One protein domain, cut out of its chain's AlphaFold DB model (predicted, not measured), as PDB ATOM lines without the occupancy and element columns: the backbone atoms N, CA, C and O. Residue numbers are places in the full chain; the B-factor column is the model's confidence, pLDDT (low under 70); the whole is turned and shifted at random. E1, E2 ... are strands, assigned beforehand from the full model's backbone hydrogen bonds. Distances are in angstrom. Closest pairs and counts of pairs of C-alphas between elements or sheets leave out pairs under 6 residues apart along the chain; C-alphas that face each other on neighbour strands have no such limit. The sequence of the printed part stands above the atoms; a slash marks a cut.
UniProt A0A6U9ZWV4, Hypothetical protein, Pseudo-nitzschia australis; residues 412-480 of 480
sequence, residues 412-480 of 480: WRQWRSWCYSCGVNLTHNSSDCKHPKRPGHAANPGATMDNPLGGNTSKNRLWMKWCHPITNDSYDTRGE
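Overview. This is residues 412 to 480 of the 480 residues of the protein "Hypothetical protein" of Pseudo-nitzschia australis (UniProt A0A6U9ZWV4). This is an elongated body with little regular structure: a tiny hairpin, E1 and E2, sits near its middle, and a long run of loops winds round it. At one end two short pairings tie residues 413 to 414, 466 to 467 and 474 to 475 together. Of 69 printed residues, 6 are in named elements, two antiparallel strands in the order E1, E2; the class is all strand, with no named helix. It is compact, with a radius of gyration of the C-alphas of 12.3 A, and spans 39 by 22 by 15 A.

Arrangement. Residues 413 to 414 pair antiparallel with residues 466 to 467, which pair antiparallel with residues 474 to 475. E1, residues 417 to 419, and E2, residues 423 to 425, form a hairpin with a tight link, their directions at 145 degrees. N 419 and O 423 are 3.0 A apart and N 423 and O 419 2.7 A, within hydrogen-bond range.

Along the chain. E1 runs 6.9 A from C-alpha 417 at (72.108, 65.733, 120.445). E2 runs 6.2 A to C-alpha 425 at (68.853, 68.402, 117.454).

Size, cuts and confidence. The C-alphas farthest apart, of Ala 443 and Glu 480, are 38.8 A apart. Residues 426 to 480 hold no named element. The printed part has no cut; residues 479 to 480 are under pLDDT 70.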
ATOM      1  N   TRP A 412      77.575  79.977 118.154       89.00
ATOM      2  CA  TRP A 412      77.719  78.776 117.341       89.00
ATOM      3  C   TRP A 412      77.407  77.536 118.184       89.00
ATOM      4  O   TRP A 412      77.937  77.378 119.287       89.00
ATOM      5  N   ARG A 413      76.520  76.677 117.684       91.50
ATOM      6  CA  ARG A 413      76.108  75.433 118.354       91.50
ATOM      7  C   ARG A 413      76.281  74.273 117.396       91.50
ATOM      8  O   ARG A 413      76.120  74.455 116.202       91.50
ATOM      9  N   GLN A 414      76.563  73.090 117.913       93.62
ATOM     10  CA  GLN A 414      76.730  71.897 117.091       93.62
ATOM     11  C   GLN A 414      75.528  70.967 117.264       93.62
ATOM     12  O   GLN A 414      75.053  70.765 118.385       93.62
ATOM     13  N   TRP A 415      75.039  70.400 116.164       93.06
ATOM     14  CA  TRP A 415      73.969  69.396 116.140       93.06
ATOM     15  C   TRP A 415      74.500  68.042 116.632       93.06
ATOM     16  O   TRP A 415      74.765  67.130 115.853       93.06
ATOM     17  N   ARG A 416      74.693  67.941 117.949       92.56
ATOM     18  CA  ARG A 416      75.325  66.797 118.634       92.56
ATOM     19  C   ARG A 416      74.390  66.029 119.571       92.56
ATOM     20  O   ARG A 416      74.837  65.149 120.299       92.56
ATOM     21  N   SER A 417      73.116  66.408 119.626       92.00
ATOM     22  CA  SER A 417      72.108  65.733 120.445       92.00
ATOM     23  C   SER A 417      71.153  64.960 119.553       92.00
ATOM     24  O   SER A 417      70.859  65.381 118.433       92.00
ATOM     25  N   TRP A 418      70.664  63.823 120.036       92.31
ATOM     26  CA  TRP A 418      69.759  62.975 119.271       92.31
ATOM     27  C   TRP A 418      68.566  62.557 120.125       92.31
ATOM     28  O   TRP A 418      68.703  62.151 121.277       92.31
ATOM     29  N   CYS A 419      67.373  62.685 119.552       94.38
ATOM     30  CA  CYS A 419      66.110  62.395 120.214       94.38
ATOM     31  C   CYS A 419      65.235  61.519 119.317       94.38
ATOM     32  O   CYS A 419      65.065  61.823 118.140       94.38
ATOM     33  N   TYR A 420      64.591  60.497 119.879       91.38
ATOM     34  CA  TYR A 420      63.745  59.566 119.129       91.38
ATOM     35  C   TYR A 420      62.633  60.274 118.342       91.38
ATOM     36  O   TYR A 420      62.376  59.967 117.178       91.38
ATOM     37  N   SER A 421      61.999  61.280 118.948       91.31
ATOM     38  CA  SER A 421      60.936  62.051 118.293       91.31
ATOM     39  C   SER A 421      61.464  63.149 117.366       91.31
ATOM     40  O   SER A 421      60.933  63.347 116.268       91.31
ATOM     41  N   CYS A 422      62.513  63.865 117.780       92.81
ATOM     42  CA  CYS A 422      62.992  65.072 117.093       92.81
ATOM     43  C   CYS A 422      64.125  64.817 116.085       92.81
ATOM     44  O   CYS A 422      64.399  65.682 115.250       92.81
ATOM     45  N   GLY A 423      64.764  63.652 116.156       92.75
ATOM     46  CA  GLY A 423      66.002  63.318 115.462       92.75
ATOM     47  C   GLY A 423      67.195  64.109 115.991       92.75
ATOM     48  O   GLY A 423      67.230  64.524 117.157       92.75
ATOM     49  N   VAL A 424      68.163  64.344 115.106       95.06
ATOM     50  CA  VAL A 424      69.305  65.230 115.359       95.06
ATOM     51  C   VAL A 424      68.814  66.629 115.740       95.06
ATOM     52  O   VAL A 424      68.052  67.259 115.001       95.06
ATOM     53  N   ASN A 425      69.243  67.110 116.909       94.38
ATOM     54  CA  ASN A 425      68.853  68.402 117.454       94.38
ATOM     55  C   ASN A 425      69.996  69.134 118.210       94.38
ATOM     56  O   ASN A 425      71.069  68.576 118.429       94.38
ATOM     57  N   LEU A 426      69.783  70.410 118.562       91.81
ATOM     58  CA  LEU A 426      70.784  71.260 119.236       91.81
ATOM     59  C   LEU A 426      70.697  71.250 120.770       91.81
ATOM     60  O   LEU A 426      71.543  71.872 121.413       91.81
ATOM     61  N   THR A 427      69.641  70.686 121.361       89.69
ATOM     62  CA  THR A 427      69.239  71.069 122.726       89.69
ATOM     63  C   THR A 427      68.989  69.922 123.693       89.69
ATOM     64  O   THR A 427      69.100  70.156 124.892       89.69
ATOM     65  N   HIS A 428      68.629  68.723 123.235       90.88
ATOM     66  CA  HIS A 428      68.162  67.661 124.126       90.88
ATOM     67  C   HIS A 428      68.317  66.255 123.536       90.88
ATOM     68  O   HIS A 428      68.257  66.053 122.324       90.88
ATOM     69  N   ASN A 429      68.433  65.260 124.412       91.19
ATOM     70  CA  ASN A 429      68.327  63.851 124.035       91.19
ATOM     71  C   ASN A 429      66.907  63.316 124.300       91.19
ATOM     72  O   ASN A 429      66.045  64.043 124.798       91.19
ATOM     73  N   SER A 430      66.637  62.053 123.952       87.94
ATOM     74  CA  SER A 430      65.312  61.419 124.110       87.94
ATOM     75  C   SER A 430      64.722  61.549 125.524       87.94
ATOM     76  O   SER A 430      63.513  61.760 125.659       87.94
ATOM     77  N   SER A 431      65.562  61.478 126.561       84.38
ATOM     78  CA  SER A 431      65.196  61.655 127.977       84.38
ATOM     79  C   SER A 431      64.582  63.024 128.277       84.38
ATOM     80  O   SER A 431      63.592  63.114 128.998       84.38
ATOM     81  N   ASP A 432      65.119  64.077 127.664       86.25
ATOM     82  CA  ASP A 432      64.827  65.477 127.996       86.25
ATOM     83  C   ASP A 432      63.878  66.140 126.984       86.25
ATOM     84  O   ASP A 432      63.717  67.364 126.944       86.25
ATOM     85  N   CYS A 433      63.241  65.333 126.131       88.62
ATOM     86  CA  CYS A 433      62.346  65.810 125.086       88.62
ATOM     87  C   CYS A 433      61.039  66.369 125.660       88.62
ATOM     88  O   CYS A 433      60.186  65.626 126.154       88.62
ATOM     89  N   LYS A 434      60.855  67.685 125.501       88.31
ATOM     90  CA  LYS A 434      59.622  68.414 125.850       88.31
ATOM     91  C   LYS A 434      58.646  68.571 124.675       88.31
ATOM     92  O   LYS A 434      57.535  69.049 124.871       88.31
ATOM     93  N   HIS A 435      59.057  68.199 123.460       82.94
ATOM     94  CA  HIS A 435      58.199  68.233 122.271       82.94
ATOM     95  C   HIS A 435      57.193  67.069 122.255       82.94
ATOM     96  O   HIS A 435      57.437  66.055 122.919       82.94
ATOM     97  N   PRO A 436      56.094  67.180 121.476       86.25
ATOM     98  CA  PRO A 436      55.157  66.081 121.263       86.25
ATOM     99  C   PRO A 436      55.886  64.795 120.858       86.25
ATOM    100  O   PRO A 436      56.654  64.773 119.893       86.25
ATOM    101  N   LYS A 437      55.672  63.734 121.638       88.62
ATOM    102  CA  LYS A 437      56.404  62.473 121.508       88.62
ATOM    103  C   LYS A 437      55.775  61.605 120.419       88.62
ATOM    104  O   LYS A 437      54.566  61.390 120.415       88.62
ATOM    105  N   ARG A 438      56.600  61.088 119.509       86.44
ATOM    106  CA  ARG A 438      56.201  60.093 118.509       86.44
ATOM    107  C   ARG A 438      55.864  58.750 119.177       86.44
ATOM    108  O   ARG A 438      56.434  58.441 120.232       86.44
ATOM    109  N   PRO A 439      55.005  57.922 118.556       88.50
ATOM    110  CA  PRO A 439      54.783  56.547 118.998       88.50
ATOM    111  C   PRO A 439      56.111  55.789 119.130       88.50
ATOM    112  O   PRO A 439      56.962  55.863 118.245       88.50
ATOM    113  N   GLY A 440      56.313  55.105 120.258       84.81
ATOM    114  CA  GLY A 440      57.558  54.386 120.562       84.81
ATOM    115  C   GLY A 440      58.644  55.201 121.279       84.81
ATOM    116  O   GLY A 440      59.621  54.610 121.727       84.81
ATOM    117  N   HIS A 441      58.473  56.517 121.486       89.75
ATOM    118  CA  HIS A 441      59.472  57.353 122.186       89.75
ATOM    119  C   HIS A 441      59.747  56.888 123.618       89.75
ATOM    120  O   HIS A 441      60.896  56.838 124.041       89.75
ATOM    121  N   ALA A 442      58.700  56.553 124.378       85.81
ATOM    122  CA  ALA A 442      58.849  56.118 125.769       85.81
ATOM    123  C   ALA A 442      59.483  54.721 125.893       85.81
ATOM    124  O   ALA A 442      60.149  54.447 126.885       85.81
ATOM    125  N   ALA A 443      59.299  53.866 124.881       87.00
ATOM    126  CA  ALA A 443      59.844  52.511 124.849       87.00
ATOM    127  C   ALA A 443      61.327  52.468 124.435       87.00
ATOM    128  O   ALA A 443      61.998  51.476 124.694       87.00
ATOM    129  N   ASN A 444      61.850  53.540 123.827       84.62
ATOM    130  CA  ASN A 444      63.213  53.595 123.292       84.62
ATOM    131  C   ASN A 444      64.020  54.788 123.852       84.62
ATOM    132  O   ASN A 444      64.509  55.621 123.082       84.62
ATOM    133  N   PRO A 445      64.192  54.909 125.185       80.50
ATOM    134  CA  PRO A 445      64.911  56.036 125.786       80.50
ATOM    135  C   PRO A 445      66.408  56.050 125.437       80.50
ATOM    136  O   PRO A 445      67.013  57.119 125.435       80.50
ATOM    137  N   GLY A 446      66.984  54.884 125.116       78.25
ATOM    138  CA  GLY A 446      68.390  54.709 124.743       78.25
ATOM    139  C   GLY A 446      68.680  54.798 123.243       78.25
ATOM    140  O   GLY A 446      69.791  54.481 122.834       78.25
ATOM    141  N   ALA A 447      67.707  55.186 122.416       83.00
ATOM    142  CA  ALA A 447      67.948  55.370 120.989       83.00
ATOM    143  C   ALA A 447      68.943  56.526 120.749       83.00
ATOM    144  O   ALA A 447      68.853  57.577 121.392       83.00
ATOM    145  N   THR A 448      69.887  56.317 119.830       88.94
ATOM    146  CA  THR A 448      70.975  57.249 119.485       88.94
ATOM    147  C   THR A 448      71.018  57.505 117.979       88.94
ATOM    148  O   THR A 448      70.259  56.913 117.216       88.94
ATOM    149  N   MET A 449      71.905  58.396 117.525       89.25
ATOM    150  CA  MET A 449      72.094  58.637 116.089       89.25
ATOM    151  C   MET A 449      72.564  57.374 115.352       89.25
ATOM    152  O   MET A 449      72.007  57.052 114.303       89.25
ATOM    153  N   ASP A 450      73.513  56.641 115.937       87.81
ATOM    154  CA  ASP A 450      74.079  55.421 115.351       87.81
ATOM    155  C   ASP A 450      73.121  54.223 115.441       87.81
ATOM    156  O   ASP A 450      73.154  53.329 114.598       87.81
ATOM    157  N   ASN A 451      72.231  54.214 116.441       89.38
ATOM    158  CA  ASN A 451      71.186  53.208 116.589       89.38
ATOM    159  C   ASN A 451      69.824  53.871 116.865       89.38
ATOM    160  O   ASN A 451      69.410  53.999 118.024       89.38
ATOM    161  N   PRO A 452      69.107  54.301 115.810       86.00
ATOM    162  CA  PRO A 452      67.898  55.099 115.970       86.00
ATOM    163  C   PRO A 452      66.697  54.304 116.497       86.00
ATOM    164  O   PRO A 452      65.713  54.927 116.886       86.00
ATOM    165  N   LEU A 453      66.736  52.962 116.508       88.75
ATOM    166  CA  LEU A 453      65.647  52.084 116.981       88.75
ATOM    167  C   LEU A 453      64.257  52.423 116.391       88.75
ATOM    168  O   LEU A 453      63.240  52.309 117.066       88.75
ATOM    169  N   GLY A 454      64.202  52.877 115.132       87.81
ATOM    170  CA  GLY A 454      62.961  53.334 114.478       87.81
ATOM    171  C   GLY A 454      62.589  54.804 114.736       87.81
ATOM    172  O   GLY A 454      61.530  55.267 114.310       87.81
ATOM    173  N   GLY A 455      63.461  55.554 115.410       88.19
ATOM    174  CA  GLY A 455      63.332  56.984 115.663       88.19
ATOM    175  C   GLY A 455      63.512  57.862 114.421       88.19
ATOM    176  O   GLY A 455      63.811  57.414 113.315       88.19
ATOM    177  N   ASN A 456      63.302  59.163 114.595       89.56
ATOM    178  CA  ASN A 456      63.278  60.136 113.509       89.56
ATOM    179  C   ASN A 456      64.673  60.397 112.900       89.56
ATOM    180  O   ASN A 456      65.500  61.077 113.503       89.56
ATOM    181  N   THR A 457      64.899  59.951 111.663       91.38
ATOM    182  CA  THR A 457      66.178  60.105 110.936       91.38
ATOM    183  C   THR A 457      66.198  61.243 109.908       91.38
ATOM    184  O   THR A 457      67.214  61.472 109.250       91.38
ATOM    185  N   SER A 458      65.112  62.016 109.781       89.75
ATOM    186  CA  SER A 458      64.962  63.062 108.743       89.75
ATOM    187  C   SER A 458      66.038  64.160 108.774       89.75
ATOM    188  O   SER A 458      66.263  64.846 107.777       89.75
ATOM    189  N   LYS A 459      66.718  64.321 109.915       91.88
ATOM    190  CA  LYS A 459      67.753  65.334 110.157       91.88
ATOM    191  C   LYS A 459      69.160  64.755 110.301       91.88
ATOM    192  O   LYS A 459      70.061  65.491 110.684       91.88
ATOM    193  N   ASN A 460      69.386  63.482 109.966       92.56
ATOM    194  CA  ASN A 460      70.699  62.842 110.136       92.56
ATOM    195  C   ASN A 460      71.829  63.573 109.397       92.56
ATOM    196  O   ASN A 460      72.933  63.660 109.920       92.56
ATOM    197  N   ARG A 461      71.533  64.203 108.250       92.75
ATOM    198  CA  ARG A 461      72.489  65.050 107.509       92.75
ATOM    199  C   ARG A 461      73.049  66.234 108.305       92.75
ATOM    200  O   ARG A 461      74.024  66.831 107.874       92.75
ATOM    201  N   LEU A 462      72.403  66.621 109.407       93.38
ATOM    202  CA  LEU A 462      72.844  67.717 110.267       93.38
ATOM    203  C   LEU A 462      73.797  67.246 111.365       93.38
ATOM    204  O   LEU A 462      74.367  68.091 112.039       93.38
ATOM    205  N   TRP A 463      73.958  65.938 111.581       94.44
ATOM    206  CA  TRP A 463      74.769  65.415 112.679       94.44
ATOM    207  C   TRP A 463      76.193  65.962 112.632       94.44
ATOM    208  O   TRP A 463      76.824  65.968 111.579       94.44
ATOM    209  N   MET A 464      76.674  66.447 113.776       92.25
ATOM    210  CA  MET A 464      77.991  67.073 113.953       92.25
ATOM    211  C   MET A 464      78.255  68.336 113.118       92.25
ATOM    212  O   MET A 464      79.313  68.944 113.288       92.25
ATOM    213  N   LYS A 465      77.286  68.817 112.329       92.94
ATOM    214  CA  LYS A 465      77.377  70.120 111.665       92.94
ATOM    215  C   LYS A 465      77.208  71.264 112.660       92.94
ATOM    216  O   LYS A 465      76.506  71.158 113.677       92.94
ATOM    217  N   TRP A 466      77.828  72.386 112.337       93.19
ATOM    218  CA  TRP A 466      77.724  73.636 113.069       93.19
ATOM    219  C   TRP A 466      76.509  74.433 112.604       93.19
ATOM    220  O   TRP A 466      76.238  74.544 111.420       93.19
ATOM    221  N   CYS A 467      75.753  74.971 113.553       90.62
ATOM    222  CA  CYS A 467      74.587  75.808 113.328       90.62
ATOM    223  C   CYS A 467      74.974  77.274 113.512       90.62
ATOM    224  O   CYS A 467      75.358  77.679 114.621       90.62
ATOM    225  N   HIS A 468      74.841  78.049 112.437       90.19
ATOM    226  CA  HIS A 468      75.151  79.469 112.444       90.19
ATOM    227  C   HIS A 468      74.175  80.233 113.354       90.19
ATOM    228  O   HIS A 468      72.960  80.018 113.294       90.19
ATOM    229  N   PRO A 469      74.663  81.136 114.219       85.62
ATOM    230  CA  PRO A 469      73.849  81.727 115.275       85.62
ATOM    231  C   PRO A 469      72.712  82.637 114.796       85.62
ATOM    232  O   PRO A 469      71.715  82.776 115.504       85.62
ATOM    233  N   ILE A 470      72.853  83.251 113.620       80.56
ATOM    234  CA  ILE A 470      71.859  84.180 113.062       80.56
ATOM    235  C   ILE A 470      70.923  83.437 112.102       80.56
ATOM    236  O   ILE A 470      69.727  83.333 112.366       80.56
ATOM    237  N   THR A 471      71.477  82.872 111.028       84.94
ATOM    238  CA  THR A 471      70.714  82.203 109.962       84.94
ATOM    239  C   THR A 471      70.178  80.808 110.327       84.94
ATOM    240  O   THR A 471      69.159  80.392 109.790       84.94
ATOM    241  N   ASN A 472      70.772  80.115 111.307       83.94
ATOM    242  CA  ASN A 472      70.535  78.697 111.631       83.94
ATOM    243  C   ASN A 472      70.918  77.697 110.523       83.94
ATOM    244  O   ASN A 472      70.544  76.524 110.620       83.94
ATOM    245  N   ASP A 473      71.698  78.127 109.529       89.38
ATOM    246  CA  ASP A 473      72.224  77.240 108.489       89.38
ATOM    247  C   ASP A 473      73.271  76.271 109.053       89.38
ATOM    248  O   ASP A 473      73.836  76.495 110.132       89.38
ATOM    249  N   SER A 474      73.490  75.163 108.340       90.31
ATOM    250  CA  SER A 474      74.405  74.097 108.746       90.31
ATOM    251  C   SER A 474      75.716  74.130 107.963       90.31
ATOM    252  O   SER A 474      75.671  74.033 106.739       90.31
ATOM    253  N   TYR A 475      76.839  74.127 108.674       92.00
ATOM    254  CA  TYR A 475      78.199  74.184 108.132       92.00
ATOM    255  C   TYR A 475      79.041  73.009 108.623       92.00
ATOM    256  O   TYR A 475      78.765  72.448 109.690       92.00
ATOM    257  N   ASP A 476      80.053  72.621 107.850       88.00
ATOM    258  CA  ASP A 476      80.939  71.518 108.231       88.00
ATOM    259  C   ASP A 476      81.992  71.980 109.244       88.00
ATOM    260  O   ASP A 476      82.341  71.228 110.159       88.00
ATOM    261  N   THR A 477      82.409  73.249 109.182       82.31
ATOM    262  CA  THR A 477      83.287  73.857 110.188       82.31
ATOM    263  C   THR A 477      82.640  75.057 110.882       82.31
ATOM    264  O   THR A 477      81.586  75.563 110.497       82.31
ATOM    265  N   ARG A 478      83.219  75.469 112.014       73.75
ATOM    266  CA  ARG A 478      82.721  76.601 112.798       73.75
ATOM    267  C   ARG A 478      83.298  77.896 112.228       73.75
ATOM    268  O   ARG A 478      84.498  78.105 112.372       73.75
ATOM    269  N   GLY A 479      82.446  78.791 111.730       66.12
ATOM    270  CA  GLY A 479      82.858  80.119 111.252       66.12
ATOM    271  C   GLY A 479      82.831  80.307 109.734       66.12
ATOM    272  O   GLY A 479      83.152  81.404 109.290       66.12
ATOM    273  N   GLU A 480      82.444  79.271 108.983       53.34
ATOM    274  CA  GLU A 480      81.900  79.387 107.616       53.34
ATOM    275  C   GLU A 480      80.523  80.059 107.629       53.34
ATOM    276  O   GLU A 480      80.214  80.792 106.666       53.34
TER     277      GLU A 480